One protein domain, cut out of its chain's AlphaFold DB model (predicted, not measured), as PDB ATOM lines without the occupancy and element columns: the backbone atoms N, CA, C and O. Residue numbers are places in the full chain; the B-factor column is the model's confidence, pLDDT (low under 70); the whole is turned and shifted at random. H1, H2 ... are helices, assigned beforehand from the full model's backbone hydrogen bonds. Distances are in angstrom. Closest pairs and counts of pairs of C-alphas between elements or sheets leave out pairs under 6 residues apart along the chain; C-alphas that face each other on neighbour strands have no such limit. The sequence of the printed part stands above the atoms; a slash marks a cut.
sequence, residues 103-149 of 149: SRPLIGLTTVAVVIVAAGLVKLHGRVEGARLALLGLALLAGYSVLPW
ATOM      1  N   SER A 103     200.318 192.984 193.104       61.06
ATOM      2  CA  SER A 103     201.033 193.180 194.382       61.06
ATOM      3  C   SER A 103     200.350 194.187 195.319       61.06
ATOM      4  O   SER A 103     200.844 195.274 195.620       61.06
ATOM      5  N   ARG A 104     199.212 193.763 195.888       63.00
ATOM      6  CA  ARG A 104     198.426 194.503 196.903       63.00
ATOM      7  C   ARG A 104     199.242 195.173 198.033       63.00
ATOM      8  O   ARG A 104     198.920 196.320 198.354       63.00
ATOM      9  N   PRO A 105     200.283 194.555 198.640       67.50
ATOM     10  CA  PRO A 105     201.070 195.231 199.678       67.50
ATOM     11  C   PRO A 105     201.917 196.400 199.141       67.50
ATOM     12  O   PRO A 105     202.081 197.398 199.842       67.50
ATOM     13  N   LEU A 106     202.399 196.326 197.895       65.19
ATOM     14  CA  LEU A 106     203.162 197.406 197.256       65.19
ATOM     15  C   LEU A 106     202.282 198.629 196.965       65.19
ATOM     16  O   LEU A 106     202.733 199.759 197.148       65.19
ATOM     17  N   ILE A 107     201.012 198.428 196.601       65.12
ATOM     18  CA  ILE A 107     200.039 199.517 196.395       65.12
ATOM     19  C   ILE A 107     199.756 200.262 197.711       65.12
ATOM     20  O   ILE A 107     199.743 201.494 197.745       65.12
ATOM     21  N   GLY A 108     199.571 199.531 198.817       68.38
ATOM     22  CA  GLY A 108     199.384 200.133 200.142       68.38
ATOM     23  C   GLY A 108     200.597 200.958 200.578       68.38
ATOM     24  O   GLY A 108     200.454 202.120 200.959       68.38
ATOM     25  N   LEU A 109     201.801 200.392 200.445       71.38
ATOM     26  CA  LEU A 109     203.053 201.061 200.807       71.38
ATOM     27  C   LEU A 109     203.302 202.319 199.966       71.38
ATOM     28  O   LEU A 109     203.643 203.367 200.511       71.38
ATOM     29  N   THR A 110     203.106 202.236 198.650       67.50
ATOM     30  CA  THR A 110     203.290 203.376 197.738       67.50
ATOM     31  C   THR A 110     202.282 204.486 197.999       67.50
ATOM     32  O   THR A 110     202.669 205.651 198.054       67.50
ATOM     33  N   THR A 111     201.016 204.151 198.249       70.94
ATOM     34  CA  THR A 111     199.989 205.142 198.605       70.94
ATOM     35  C   THR A 111     200.350 205.863 199.903       70.94
ATOM     36  O   THR A 111     200.319 207.093 199.960       70.94
ATOM     37  N   VAL A 112     200.765 205.118 200.933       76.62
ATOM     38  CA  VAL A 112     201.217 205.694 202.209       76.62
ATOM     39  C   VAL A 112     202.459 206.566 202.009       76.62
ATOM     40  O   VAL A 112     202.503 207.683 202.524       76.62
ATOM     41  N   ALA A 113     203.438 206.118 201.220       77.25
ATOM     42  CA  ALA A 113     204.635 206.894 200.907       77.25
ATOM     43  C   ALA A 113     204.294 208.212 200.191       77.25
ATOM     44  O   ALA A 113     204.796 209.266 200.587       77.25
ATOM     45  N   VAL A 114     203.393 208.187 199.201       74.25
ATOM     46  CA  VAL A 114     202.913 209.391 198.499       74.25
ATOM     47  C   VAL A 114     202.239 210.359 199.473       74.25
ATOM     48  O   VAL A 114     202.545 211.550 199.449       74.25
ATOM     49  N   VAL A 115     201.377 209.867 200.368       78.25
ATOM     50  CA  VAL A 115     200.706 210.704 201.379       78.25
ATOM     51  C   VAL A 115     201.709 211.319 202.357       78.25
ATOM     52  O   VAL A 115     201.611 212.509 202.659       78.25
ATOM     53  N   ILE A 116     202.698 210.552 202.826       80.81
ATOM     54  CA  ILE A 116     203.748 211.046 203.731       80.81
ATOM     55  C   ILE A 116     204.585 212.129 203.049       80.81
ATOM     56  O   ILE A 116     204.803 213.192 203.634       80.81
ATOM     57  N   VAL A 117     205.023 211.895 201.808       78.62
ATOM     58  CA  VAL A 117     205.788 212.880 201.031       78.62
ATOM     59  C   VAL A 117     204.951 214.136 200.799       78.62
ATOM     60  O   VAL A 117     205.435 215.239 201.051       78.62
ATOM     61  N   ALA A 118     203.683 213.996 200.405       73.56
ATOM     62  CA  ALA A 118     202.777 215.127 200.215       73.56
ATOM     63  C   ALA A 118     202.591 215.938 201.510       73.56
ATOM     64  O   ALA A 118     202.735 217.160 201.501       73.56
ATOM     65  N   ALA A 119     202.350 215.274 202.644       77.38
ATOM     66  CA  ALA A 119     202.226 215.926 203.948       77.38
ATOM     67  C   ALA A 119     203.530 216.621 204.383       77.38
ATOM     68  O   ALA A 119     203.494 217.727 204.931       77.38
ATOM     69  N   GLY A 120     204.684 216.008 204.106       79.00
ATOM     70  CA  GLY A 120     206.002 216.600 204.330       79.00
ATOM     71  C   GLY A 120     206.216 217.865 203.498       79.00
ATOM     72  O   GLY A 120     206.600 218.898 204.043       79.00
ATOM     73  N   LEU A 121     205.889 217.825 202.204       75.62
ATOM     74  CA  LEU A 121     205.982 218.977 201.301       75.62
ATOM     75  C   LEU A 121     205.062 220.127 201.727       75.62
ATOM     76  O   LEU A 121     205.483 221.283 201.696       75.62
ATOM     77  N   VAL A 122     203.844 219.829 202.192       77.81
ATOM     78  CA  VAL A 122     202.930 220.839 202.755       77.81
ATOM     79  C   VAL A 122     203.520 221.475 204.016       77.81
ATOM     80  O   VAL A 122     203.481 222.694 204.159       77.81
ATOM     81  N   LYS A 123     204.129 220.691 204.915       76.25
ATOM     82  CA  LYS A 123     204.784 221.225 206.126       76.25
ATOM     83  C   LYS A 123     206.051 222.036 205.834       76.25
ATOM     84  O   LYS A 123     206.403 222.919 206.614       76.25
ATOM     85  N   LEU A 124     206.745 221.728 204.741       75.81
ATOM     86  CA  LEU A 124     207.937 222.448 204.282       75.81
ATOM     87  C   LEU A 124     207.595 223.669 203.416       75.81
ATOM     88  O   LEU A 124     208.497 224.429 203.051       75.81
ATOM     89  N   HIS A 125     206.313 223.888 203.114       69.38
ATOM     90  CA  HIS A 125     205.851 225.025 202.334       69.38
ATOM     91  C   HIS A 125     206.271 226.344 203.004       69.38
ATOM     92  O   HIS A 125     205.963 226.595 204.166       69.38
ATOM     93  N   GLY A 126     207.032 227.169 202.280       69.12
ATOM     94  CA  GLY A 126     207.590 228.430 202.785       69.12
ATOM     95  C   GLY A 126     208.873 228.300 203.621       69.12
ATOM     96  O   GLY A 126     209.471 229.319 203.947       69.12
ATOM     97  N   ARG A 127     209.327 227.079 203.941       72.81
ATOM     98  CA  ARG A 127     210.593 226.823 204.661       72.81
ATOM     99  C   ARG A 127     211.737 226.404 203.744       72.81
ATOM    100  O   ARG A 127     212.898 226.599 204.089       72.81
ATOM    101  N   VAL A 128     211.415 225.812 202.597       71.69
ATOM    102  CA  VAL A 128     212.395 225.323 201.623       71.69
ATOM    103  C   VAL A 128     212.017 225.831 200.238       71.69
ATOM    104  O   VAL A 128     210.855 225.769 199.837       71.69
ATOM    105  N   GLU A 129     213.001 226.329 199.491       75.00
ATOM    106  CA  GLU A 129     212.822 226.681 198.083       75.00
ATOM    107  C   GLU A 129     212.481 225.419 197.282       75.00
ATOM    108  O   GLU A 129     213.249 224.454 197.279       75.00
ATOM    109  N   GLY A 130     211.355 225.426 196.561       69.06
ATOM    110  CA  GLY A 130     210.919 224.276 195.757       69.06
ATOM    111  C   GLY A 130     211.974 223.797 194.751       69.06
ATOM    112  O   GLY A 130     212.066 222.604 194.479       69.06
ATOM    113  N   ALA A 131     212.839 224.701 194.278       69.25
ATOM    114  CA  ALA A 131     213.967 224.371 193.412       69.25
ATOM    115  C   ALA A 131     214.973 223.409 194.073       69.25
ATOM    116  O   ALA A 131     215.461 222.496 193.413       69.25
ATOM    117  N   ARG A 132     215.249 223.548 195.378       77.25
ATOM    118  CA  ARG A 132     216.173 222.650 196.096       77.25
ATOM    119  C   ARG A 132     215.605 221.241 196.213       77.25
ATOM    120  O   ARG A 132     216.333 220.270 196.048       77.25
ATOM    121  N   LEU A 133     214.300 221.134 196.454       76.50
ATOM    122  CA  LEU A 133     213.602 219.849 196.506       76.50
ATOM    123  C   LEU A 133     213.555 219.180 195.127       76.50
ATOM    124  O   LEU A 133     213.789 217.979 195.026       76.50
ATOM    125  N   ALA A 134     213.321 219.955 194.064       75.19
ATOM    126  CA  ALA A 134     213.365 219.453 192.693       75.19
ATOM    127  C   ALA A 134     214.766 218.946 192.309       75.19
ATOM    128  O   ALA A 134     214.887 217.864 191.741       75.19
ATOM    129  N   LEU A 135     215.823 219.684 192.666       78.62
ATOM    130  CA  LEU A 135     217.212 219.273 192.437       78.62
ATOM    131  C   LEU A 135     217.572 218.003 193.209       78.62
ATOM    132  O   LEU A 135     218.208 217.120 192.644       78.62
ATOM    133  N   LEU A 136     217.134 217.881 194.466       83.25
ATOM    134  CA  LEU A 136     217.311 216.657 195.249       83.25
ATOM    135  C   LEU A 136     216.628 215.466 194.562       83.25
ATOM    136  O   LEU A 136     217.244 214.419 194.391       83.25
ATOM    137  N   GLY A 137     215.374 215.634 194.132       79.88
ATOM    138  CA  GLY A 137     214.637 214.597 193.410       79.88
ATOM    139  C   GLY A 137     215.322 214.186 192.104       79.88
ATOM    140  O   GLY A 137     215.470 212.996 191.840       79.88
ATOM    141  N   LEU A 138     215.801 215.158 191.321       77.44
ATOM    142  CA  LEU A 138     216.573 214.906 190.101       77.44
ATOM    143  C   LEU A 138     217.891 214.183 190.390       77.44
ATOM    144  O   LEU A 138     218.236 213.257 189.665       77.44
ATOM    145  N   ALA A 139     218.608 214.567 191.447       82.81
ATOM    146  CA  ALA A 139     219.854 213.918 191.844       82.81
ATOM    147  C   ALA A 139     219.628 212.459 192.262       82.81
ATOM    148  O   ALA A 139     220.391 211.583 191.859       82.81
ATOM    149  N   LEU A 140     218.556 212.183 193.011       85.62
ATOM    150  CA  LEU A 140     218.163 210.819 193.373       85.62
ATOM    151  C   LEU A 140     217.790 209.995 192.137       85.62
ATOM    152  O   LEU A 140     218.242 208.862 192.012       85.62
ATOM    153  N   LEU A 141     217.011 210.562 191.211       80.06
ATOM    154  CA  LEU A 141     216.629 209.897 189.964       80.06
ATOM    155  C   LEU A 141     217.847 209.604 189.076       80.06
ATOM    156  O   LEU A 141     217.965 208.508 188.535       80.06
ATOM    157  N   ALA A 142     218.758 210.569 188.939       81.44
ATOM    158  CA  ALA A 142     219.989 210.407 188.177       81.44
ATOM    159  C   ALA A 142     220.891 209.341 188.815       81.44
ATOM    160  O   ALA A 142     221.358 208.444 188.119       81.44
ATOM    161  N   GLY A 143     221.070 209.384 190.139       84.12
ATOM    162  CA  GLY A 143     221.812 208.363 190.881       84.12
ATOM    163  C   GLY A 143     221.196 206.974 190.732       84.12
ATOM    164  O   GLY A 143     221.920 206.010 190.502       84.12
ATOM    165  N   TYR A 144     219.862 206.888 190.774       82.44
ATOM    166  CA  TYR A 144     219.129 205.662 190.483       82.44
ATOM    167  C   TYR A 144     219.463 205.173 189.068       82.44
ATOM    168  O   TYR A 144     219.966 204.073 188.921       82.44
ATOM    169  N   SER A 145     219.320 206.005 188.032       77.75
ATOM    170  CA  SER A 145     219.516 205.599 186.627       77.75
ATOM    171  C   SER A 145     220.899 205.029 186.264       77.75
ATOM    172  O   SER A 145     221.027 204.389 185.224       77.75
ATOM    173  N   VAL A 146     221.918 205.256 187.099       84.00
ATOM    174  CA  VAL A 146     223.298 204.783 186.892       84.00
ATOM    175  C   VAL A 146     223.570 203.448 187.611       84.00
ATOM    176  O   VAL A 146     224.585 202.805 187.345       84.00
ATOM    177  N   LEU A 147     222.677 202.997 188.498       83.06
ATOM    178  CA  LEU A 147     222.807 201.693 189.148       83.06
ATOM    179  C   LEU A 147     222.599 200.563 188.122       83.06
ATOM    180  O   LEU A 147     221.628 200.598 187.364       83.06
ATOM    181  N   PRO A 148     223.482 199.550 188.089       62.38
ATOM    182  CA  PRO A 148     223.256 198.351 187.299       62.38
ATOM    183  C   PRO A 148     222.184 197.505 187.999       62.38
ATOM    184  O   PRO A 148     222.406 197.014 189.106       62.38
ATOM    185  N   TRP A 149     221.015 197.396 187.374       59.34
ATOM    186  CA  TRP A 149     219.961 196.439 187.732       59.34
ATOM    187  C   TRP A 149     220.284 195.066 187.159       59.34
ATOM    188  O   TRP A 149     220.691 195.023 185.973       59.34
TER     189      TRP A 149
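AT A GLANCE: This is residues 103 to 149 of the 149 residues of the protein "PTS system mannose/fructose/sorbose family transporter subunit IID" of Gemmatimonadaceae bacterium (UniProt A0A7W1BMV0). Two helices, H1 and then H2, make an open V with an empty middle: the chain runs along H1, turns through the link at residues 124 to 129, and folds back along H2 without contact between the two. The printed part has 47 residues with two named helices and no named strand, and its class is all helix. It is loose, with a radius of gyration of the C-alphas of 13.6 A, and flat, spanning 37 by 28 by 7 A.

HOW THE PARTS SIT: H1, residues 104 to 123, and H2, residues 130 to 145, are apart, with no C-alpha of the one within 8 A of the other. Residues 103 to 120, of which 104 to 120 belong to H1, stand free. Residues 134 to 149, of which 134 to 145 belong to H2, stand free too. In H1 and H2 every O i to N i+4 pair is within hydrogen-bond range.

IN THESE COORDINATES: H1 begins at C-alpha 104 (198.426, 194.503, 196.903) and is 29.0 A long. H2 is 22.5 A long and ends at C-alpha 145 (219.516, 205.599, 186.627).

THE WHOLE: The C-alphas of Gly 126 and Trp 149, the two farthest apart, are 37.5 A apart. The printed part has no cut, and the link from H1 to H2 is short, with 6 residues. The mean pLDDT of the printed part is 74.7; 13 residues are under 70, among them 103 to 108.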